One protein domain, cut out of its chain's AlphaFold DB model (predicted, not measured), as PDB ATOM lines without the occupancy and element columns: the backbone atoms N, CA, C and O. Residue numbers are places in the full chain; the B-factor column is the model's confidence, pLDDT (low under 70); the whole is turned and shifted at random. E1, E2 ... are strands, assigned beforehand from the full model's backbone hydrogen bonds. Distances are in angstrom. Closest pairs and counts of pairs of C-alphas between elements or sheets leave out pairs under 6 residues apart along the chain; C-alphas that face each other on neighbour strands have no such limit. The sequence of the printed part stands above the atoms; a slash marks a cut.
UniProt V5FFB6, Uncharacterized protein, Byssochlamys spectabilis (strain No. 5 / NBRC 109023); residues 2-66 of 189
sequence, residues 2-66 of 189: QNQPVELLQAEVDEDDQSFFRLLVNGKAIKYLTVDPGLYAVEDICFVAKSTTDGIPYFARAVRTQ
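AT A GLANCE: This is residues 2 to 66 of the 189 residues of an uncharacterized protein of Byssochlamys spectabilis (strain No. 5 / NBRC 109023) (UniProt V5FFB6). With little regular structure, the model is one strongly twisted sheet of three strands, E1, E2 and E3, followed by a long winding tail, residues 36 to 66, with no named element. The strands form a meander, each the antiparallel neighbour of the one before, in the order E1, E2, E3. The 65 printed residues, 21 in named strands and with no named helix, are all strand by class, only just compact and close to loose, with a radius of gyration of the C-alphas of 12.5 A and spans of 31 by 28 by 22 A.

IN THESE COORDINATES: E1, residues 6 to 12, begins at C-alpha 6 (218.921, 243.538, 185.483) and is 17.1 A long. E2, residues 19 to 25, is 18.6 A long. E3, residues 29 to 35, is 19.4 A long and ends at C-alpha 35 (214.004, 245.491, 201.439).

HOW THE PARTS SIT: E1 and E2 are a hairpin with a short link, antiparallel at 156 degrees; N 9 and O 22 are 2.9 A apart, within hydrogen-bond range. E2 and E3 are a hairpin with a tight link, antiparallel at 158 degrees; N 23 and O 31 are within range at 2.8 A. E1 and E3 are edge strands.

THE WHOLE: The C-alphas farthest apart, of Gln 2 and Asp 16, are 34.0 A apart. The printed part has no cut. Residues 2 to 3 and 37 to 64 have pLDDT under 70.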
ATOM      1  N   GLN A   2     219.484 230.790 183.775       49.69
ATOM      2  CA  GLN A   2     220.104 231.755 182.866       49.69
ATOM      3  C   GLN A   2     220.020 233.139 183.517       49.69
ATOM      4  O   GLN A   2     218.927 233.568 183.881       49.69
ATOM      5  N   ASN A   3     221.169 233.784 183.735       64.69
ATOM      6  CA  ASN A   3     221.236 235.088 184.390       64.69
ATOM      7  C   ASN A   3     220.562 236.127 183.481       64.69
ATOM      8  O   ASN A   3     221.061 236.403 182.390       64.69
ATOM      9  N   GLN A   4     219.395 236.635 183.877       77.38
ATOM     10  CA  GLN A   4     218.715 237.686 183.121       77.38
ATOM     11  C   GLN A   4     219.387 239.027 183.437       77.38
ATOM     12  O   GLN A   4     219.668 239.274 184.610       77.38
ATOM     13  N   PRO A   5     219.653 239.894 182.443       86.31
ATOM     14  CA  PRO A   5     220.226 241.202 182.727       86.31
ATOM     15  C   PRO A   5     219.221 242.026 183.539       86.31
ATOM     16  O   PRO A   5     218.025 242.033 183.233       86.31
ATOM     17  N   VAL A   6     219.709 242.684 184.589       86.19
ATOM     18  CA  VAL A   6     218.921 243.538 185.483       86.19
ATOM     19  C   VAL A   6     219.565 244.916 185.510       86.19
ATOM     20  O   VAL A   6     220.767 245.031 185.739       86.19
ATOM     21  N   GLU A   7     218.762 245.946 185.286       89.06
ATOM     22  CA  GLU A   7     219.160 247.349 185.341       89.06
ATOM     23  C   GLU A   7     218.389 248.061 186.459       89.06
ATOM     24  O   GLU A   7     217.184 247.860 186.630       89.06
ATOM     25  N   LEU A   8     219.084 248.889 187.238       89.38
ATOM     26  CA  LEU A   8     218.471 249.723 188.267       89.38
ATOM     27  C   LEU A   8     217.931 251.010 187.636       89.38
ATOM     28  O   LEU A   8     218.710 251.815 187.136       89.38
ATOM     29  N   LEU A   9     216.616 251.227 187.705       91.56
ATOM     30  CA  LEU A   9     215.977 252.438 187.179       91.56
ATOM     31  C   LEU A   9     215.837 253.527 188.253       91.56
ATOM     32  O   LEU A   9     216.109 254.700 187.996       91.56
ATOM     33  N   GLN A  10     215.383 253.162 189.457       92.75
ATOM     34  CA  GLN A  10     215.265 254.064 190.607       92.75
ATOM     35  C   GLN A  10     215.505 253.310 191.912       92.75
ATOM     36  O   GLN A  10     215.167 252.132 192.021       92.75
ATOM     37  N   ALA A  11     216.023 254.024 192.907       89.75
ATOM     38  CA  ALA A  11     216.146 253.549 194.274       89.75
ATOM     39  C   ALA A  11     215.746 254.649 195.266       89.75
ATOM     40  O   ALA A  11     215.902 255.842 194.983       89.75
ATOM     41  N   GLU A  12     215.253 254.221 196.417       88.06
ATOM     42  CA  GLU A  12     215.131 254.989 197.649       88.06
ATOM     43  C   GLU A  12     215.653 254.079 198.752       88.06
ATOM     44  O   GLU A  12     215.092 253.013 198.980       88.06
ATOM     45  N   VAL A  13     216.806 254.429 199.314       84.38
ATOM     46  CA  VAL A  13     217.521 253.587 200.273       84.38
ATOM     47  C   VAL A  13     217.451 254.276 201.619       84.38
ATOM     48  O   VAL A  13     217.814 255.447 201.719       84.38
ATOM     49  N   ASP A  14     216.983 253.534 202.608       79.56
ATOM     50  CA  ASP A  14     216.908 253.947 203.999       79.56
ATOM     51  C   ASP A  14     217.562 252.859 204.861       79.56
ATOM     52  O   ASP A  14     217.430 251.665 204.575       79.56
ATOM     53  N   GLU A  15     218.348 253.282 205.848       71.38
ATOM     54  CA  GLU A  15     219.081 252.393 206.758       71.38
ATOM     55  C   GLU A  15     218.200 251.935 207.927       71.38
ATOM     56  O   GLU A  15     218.340 250.807 208.409       71.38
ATOM     57  N   ASP A  16     217.282 252.804 208.353       78.88
ATOM     58  CA  ASP A  16     216.410 252.612 209.507       78.88
ATOM     59  C   ASP A  16     214.984 252.207 209.090       78.88
ATOM     60  O   ASP A  16     214.209 251.719 209.919       78.88
ATOM     61  N   ASP A  17     214.642 252.363 207.808       82.06
ATOM     62  CA  ASP A  17     213.357 251.986 207.215       82.06
ATOM     63  C   ASP A  17     213.518 251.103 205.958       82.06
ATOM     64  O   ASP A  17     214.602 250.639 205.595       82.06
ATOM     65  N   GLN A  18     212.407 250.795 205.296       82.12
ATOM     66  CA  GLN A  18     212.386 250.013 204.074       82.12
ATOM     67  C   GLN A  18     213.121 250.726 202.933       82.12
ATOM     68  O   GLN A  18     212.868 251.885 202.619       82.12
ATOM     69  N   SER A  19     213.965 249.976 202.231       82.69
ATOM     70  CA  SER A  19     214.565 250.398 200.969       82.69
ATOM     71  C   SER A  19     213.744 249.892 199.782       82.69
ATOM     72  O   SER A  19     213.285 248.750 199.762       82.69
ATOM     73  N   PHE A  20     213.589 250.715 198.750       86.62
ATOM     74  CA  PHE A  20     212.751 250.448 197.587       86.62
ATOM     75  C   PHE A  20     213.531 250.606 196.287       86.62
ATOM     76  O   PHE A  20     214.256 251.577 196.080       86.62
ATOM     77  N   PHE A  21     213.325 249.677 195.360       89.06
ATOM     78  CA  PHE A  21     214.006 249.639 194.071       89.06
ATOM     79  C   PHE A  21     213.003 249.394 192.947       89.06
ATOM     80  O   PHE A  21     212.123 248.540 193.057       89.06
ATOM     81  N   ARG A  22     213.174 250.109 191.834       91.88
ATOM     82  CA  ARG A  22     212.479 249.883 190.563       91.88
ATOM     83  C   ARG A  22     213.519 249.399 189.556       91.88
ATOM     84  O   ARG A  22     214.482 250.105 189.261       91.88
ATOM     85  N   LEU A  23     213.351 248.171 189.080       91.69
ATOM     86  CA  LEU A  23     214.338 247.415 188.308       91.69
ATOM     87  C   LEU A  23     213.780 247.050 186.932       91.69
ATOM     88  O   LEU A  23     212.657 246.560 186.845       91.69
ATOM     89  N   LEU A  24     214.574 247.200 185.874       91.50
ATOM     90  CA  LEU A  24     214.274 246.665 184.549       91.50
ATOM     91  C   LEU A  24     214.925 245.294 184.388       91.50
ATOM     92  O   LEU A  24     216.143 245.152 184.437       91.50
ATOM     93  N   VAL A  25     214.109 244.272 184.165       89.75
ATOM     94  CA  VAL A  25     214.551 242.892 183.972       89.75
ATOM     95  C   VAL A  25     214.427 242.525 182.501       89.75
ATOM     96  O   VAL A  25     213.354 242.634 181.898       89.75
ATOM     97  N   ASN A  26     215.535 242.061 181.926       89.12
ATOM     98  CA  ASN A  26     215.636 241.595 180.546       89.12
ATOM     99  C   ASN A  26     215.201 242.632 179.493       89.12
ATOM    100  O   ASN A  26     214.718 242.254 178.427       89.12
ATOM    101  N   GLY A  27     215.292 243.927 179.819       87.62
ATOM    102  CA  GLY A  27     214.830 245.019 178.958       87.62
ATOM    103  C   GLY A  27     213.322 245.020 178.680       87.62
ATOM    104  O   GLY A  27     212.892 245.645 177.719       87.62
ATOM    105  N   LYS A  28     212.523 244.264 179.449       90.69
ATOM    106  CA  LYS A  28     211.115 243.976 179.111       90.69
ATOM    107  C   LYS A  28     210.137 244.117 180.263       90.69
ATOM    108  O   LYS A  28     208.966 244.368 180.021       90.69
ATOM    109  N   ALA A  29     210.577 243.879 181.493       89.25
ATOM    110  CA  ALA A  29     209.686 243.858 182.643       89.25
ATOM    111  C   ALA A  29     210.224 244.763 183.739       89.25
ATOM    112  O   ALA A  29     211.351 244.573 184.195       89.25
ATOM    113  N   ILE A  30     209.403 245.704 184.192       91.38
ATOM    114  CA  ILE A  30     209.723 246.530 185.350       91.38
ATOM    115  C   ILE A  30     209.233 245.804 186.600       91.38
ATOM    116  O   ILE A  30     208.102 245.322 186.660       91.38
ATOM    117  N   LYS A  31     210.112 245.677 187.590       88.56
ATOM    118  CA  LYS A  31     209.824 245.036 188.871       88.56
ATOM    119  C   LYS A  31     210.157 245.971 190.014       88.56
ATOM    120  O   LYS A  31     211.113 246.735 189.949       88.56
ATOM    121  N   TYR A  32     209.384 245.835 191.076       88.31
ATOM    122  CA  TYR A  32     209.577 246.552 192.320       88.31
ATOM    123  C   TYR A  32     210.133 245.589 193.358       88.31
ATOM    124  O   TYR A  32     209.628 244.473 193.501       88.31
ATOM    125  N   LEU A  33     211.184 246.009 194.047       84.56
ATOM    126  CA  LEU A  33     211.796 245.278 195.146       84.56
ATOM    127  C   LEU A  33     211.765 246.170 196.385       84.56
ATOM    128  O   LEU A  33     212.188 247.319 196.319       84.56
ATOM    129  N   THR A  34     211.291 245.616 197.496       80.56
ATOM    130  CA  THR A  34     211.335 246.249 198.816       80.56
ATOM    131  C   THR A  34     212.226 245.412 199.718       80.56
ATOM    132  O   THR A  34     212.158 244.181 199.695       80.56
ATOM    133  N   VAL A  35     213.062 246.081 200.497       76.81
ATOM    134  CA  VAL A  35     214.004 245.491 201.439       76.81
ATOM    135  C   VAL A  35     213.696 246.060 202.817       76.81
ATOM    136  O   VAL A  35     213.762 247.267 202.997       76.81
ATOM    137  N   ASP A  36     213.335 245.197 203.767       74.25
ATOM    138  CA  ASP A  36     213.088 245.599 205.157       74.25
ATOM    139  C   ASP A  36     214.406 246.007 205.863       74.25
ATOM    140  O   ASP A  36     215.459 245.425 205.561       74.25
ATOM    141  N   PRO A  37     214.369 246.969 206.808       68.69
ATOM    142  CA  PRO A  37     215.556 247.403 207.546       68.69
ATOM    143  C   PRO A  37     216.149 246.260 208.380       68.69
ATOM    144  O   PRO A  37     215.451 245.332 208.798       68.69
ATOM    145  N   GLY A  38     217.464 246.303 208.616       61.69
ATOM    146  CA  GLY A  38     218.185 245.291 209.400       61.69
ATOM    147  C   GLY A  38     218.384 243.933 208.709       61.69
ATOM    148  O   GLY A  38     219.007 243.044 209.291       61.69
ATOM    149  N   LEU A  39     217.909 243.757 207.470       57.12
ATOM    150  CA  LEU A  39     218.241 242.585 206.646       57.12
ATOM    151  C   LEU A  39     219.692 242.605 206.137       57.12
ATOM    152  O   LEU A  39     220.229 241.553 205.793       57.12
ATOM    153  N   TYR A  40     220.319 243.781 206.098       55.50
ATOM    154  CA  TYR A  40     221.672 244.006 205.591       55.50
ATOM    155  C   TYR A  40     222.421 244.970 206.523       55.50
ATOM    156  O   TYR A  40     221.804 245.856 207.114       55.50
ATOM    157  N   ALA A  41     223.743 244.814 206.660       52.03
ATOM    158  CA  ALA A  41     224.581 245.866 207.235       52.03
ATOM    159  C   ALA A  41     224.591 247.071 206.278       52.03
ATOM    160  O   ALA A  41     224.501 246.880 205.067       52.03
ATOM    161  N   VAL A  42     224.709 248.295 206.802       46.75
ATOM    162  CA  VAL A  42     224.648 249.562 206.033       46.75
ATOM    163  C   VAL A  42     225.590 249.574 204.816       46.75
ATOM    164  O   VAL A  42     225.284 250.126 203.763       46.75
ATOM    165  N   GLU A  43     226.714 248.877 204.933       51.91
ATOM    166  CA  GLU A  43     227.750 248.724 203.911       51.91
ATOM    167  C   GLU A  43     227.408 247.696 202.802       51.91
ATOM    168  O   GLU A  43     228.034 247.711 201.741       51.91
ATOM    169  N   ASP A  44     226.361 246.880 202.983       51.28
ATOM    170  CA  ASP A  44     225.968 245.753 202.119       51.28
ATOM    171  C   ASP A  44     224.584 245.900 201.448       51.28
ATOM    172  O   ASP A  44     224.175 245.013 200.695       51.28
ATOM    173  N   ILE A  45     223.858 247.013 201.643       48.72
ATOM    174  CA  ILE A  45     222.481 247.215 201.118       48.72
ATOM    175  C   ILE A  45     222.415 247.153 199.566       48.72
ATOM    176  O   ILE A  45     221.346 247.015 198.972       48.72
ATOM    177  N   CYS A  46     223.565 247.159 198.883       45.72
ATOM    178  CA  CYS A  46     223.672 246.983 197.432       45.72
ATOM    179  C   CYS A  46     223.907 245.537 196.949       45.72
ATOM    180  O   CYS A  46     223.952 245.328 195.734       45.72
ATOM    181  N   PHE A  47     224.047 244.528 197.819       45.94
ATOM    182  CA  PHE A  47     224.408 243.178 197.373       45.94
ATOM    183  C   PHE A  47     223.495 242.083 197.933       45.94
ATOM    184  O   PHE A  47     223.365 241.857 199.128       45.94
ATOM    185  N   VAL A  48     222.873 241.376 196.990       47.91
ATOM    186  CA  VAL A  48     221.978 240.224 197.140       47.91
ATOM    187  C   VAL A  48     222.336 239.312 198.329       47.91
ATOM    188  O   VAL A  48     223.443 238.771 198.377       47.91
ATOM    189  N   ALA A  49     221.383 239.087 199.245       47.72
ATOM    190  CA  ALA A  49     221.554 238.215 200.412       47.72
ATOM    191  C   ALA A  49     221.979 236.803 200.007       47.72
ATOM    192  O   ALA A  49     221.251 236.117 199.291       47.72
ATOM    193  N   LYS A  50     223.134 236.356 200.508       50.66
ATOM    194  CA  LYS A  50     223.638 234.990 200.347       50.66
ATOM    195  C   LYS A  50     223.115 234.117 201.481       50.66
ATOM    196  O   LYS A  50     223.196 234.496 202.646       50.66
ATOM    197  N   SER A  51     222.605 232.937 201.155       48.62
ATOM    198  CA  SER A  51     222.257 231.938 202.162       48.62
ATOM    199  C   SER A  51     223.488 231.575 203.000       48.62
ATOM    200  O   SER A  51     224.591 231.399 202.482       48.62
ATOM    201  N   THR A  52     223.304 231.461 204.315       57.56
ATOM    202  CA  THR A  52     224.374 231.134 205.272       57.56
ATOM    203  C   THR A  52     224.839 229.682 205.168       57.56
ATOM    204  O   THR A  52     225.844 229.315 205.770       57.56
ATOM    205  N   THR A  53     224.109 228.850 204.422       60.38
ATOM    206  CA  THR A  53     224.368 227.410 204.299       60.38
ATOM    207  C   THR A  53     225.153 227.064 203.033       60.38
ATOM    208  O   THR A  53     225.977 226.156 203.054       60.38
ATOM    209  N   ASP A  54     224.922 227.789 201.938       62.97
ATOM    210  CA  ASP A  54     225.483 227.492 200.610       62.97
ATOM    211  C   ASP A  54     226.009 228.733 199.862       62.97
ATOM    212  O   ASP A  54     226.562 228.614 198.769       62.97
ATOM    213  N   GLY A  55     225.884 229.931 200.441       61.75
ATOM    214  CA  GLY A  55     226.358 231.179 199.842       61.75
ATOM    215  C   GLY A  55     225.545 231.636 198.628       61.75
ATOM    216  O   GLY A  55     225.949 232.586 197.953       61.75
ATOM    217  N   ILE A  56     224.422 230.971 198.328       52.22
ATOM    218  CA  ILE A  56     223.627 231.240 197.131       52.22
ATOM    219  C   ILE A  56     222.693 232.424 197.390       52.22
ATOM    220  O   ILE A  56     222.005 232.450 198.414       52.22
ATOM    221  N   PRO A  57     222.637 233.411 196.478       52.59
ATOM    222  CA  PRO A  57     221.686 234.500 196.586       52.59
ATOM    223  C   PRO A  57     220.236 234.004 196.545       52.59
ATOM    224  O   PRO A  57     219.868 233.289 195.610       52.59
ATOM    225  N   TYR A  58     219.398 234.405 197.504       52.00
ATOM    226  CA  TYR A  58     217.971 234.057 197.486       52.00
ATOM    227  C   TYR A  58     217.067 235.223 197.897       52.00
ATOM    228  O   TYR A  58     217.430 236.078 198.702       52.00
ATOM    229  N   PHE A  59     215.858 235.256 197.334       56.03
ATOM    230  CA  PHE A  59     214.819 236.191 197.759       56.03
ATOM    231  C   PHE A  59     214.191 235.672 199.054       56.03
ATOM    232  O   PHE A  59     213.462 234.681 199.022       56.03
ATOM    233  N   ALA A  60     214.445 236.344 200.180       47.59
ATOM    234  CA  ALA A  60     213.860 235.968 201.471       47.59
ATOM    235  C   ALA A  60     212.323 236.038 201.461       47.59
ATOM    236  O   ALA A  60     211.648 235.243 202.114       47.59
ATOM    237  N   ARG A  61     211.759 236.968 200.682       47.56
ATOM    238  CA  ARG A  61     210.317 237.133 200.500       47.56
ATOM    239  C   ARG A  61     210.031 237.721 199.119       47.56
ATOM    240  O   ARG A  61     210.654 238.696 198.720       47.56
ATOM    241  N   ALA A  62     209.072 237.140 198.402       56.81
ATOM    242  CA  ALA A  62     208.539 237.689 197.159       56.81
ATOM    243  C   ALA A  62     207.015 237.766 197.279       56.81
ATOM    244  O   ALA A  62     206.347 236.744 197.420       56.81
ATOM    245  N   VAL A  63     206.468 238.980 197.247       59.81
ATOM    246  CA  VAL A  63     205.021 239.215 197.286       59.81
ATOM    247  C   VAL A  63     204.580 239.714 195.920       59.81
ATOM    248  O   VAL A  63     205.223 240.574 195.321       59.81
ATOM    249  N   ARG A  64     203.477 239.163 195.408       67.12
ATOM    250  CA  ARG A  64     202.820 239.698 194.217       67.12
ATOM    251  C   ARG A  64     201.828 240.768 194.660       67.12
ATOM    252  O   ARG A  64     200.748 240.436 195.137       67.12
ATOM    253  N   THR A  65     202.199 242.029 194.489       74.94
ATOM    254  CA  THR A  65     201.361 243.183 194.838       74.94
ATOM    255  C   THR A  65     200.732 243.781 193.581       74.94
ATOM    256  O   THR A  65     201.371 243.851 192.532       74.94
ATOM    257  N   GLN A  66     199.468 244.204 193.675       82.00
ATOM    258  CA  GLN A  66     198.868 245.102 192.689       82.00
ATOM    259  C   GLN A  66     199.183 246.542 193.085       82.00
ATOM    260  O   GLN A  66     198.683 247.026 194.095       82.00
TER     261      GLN A  66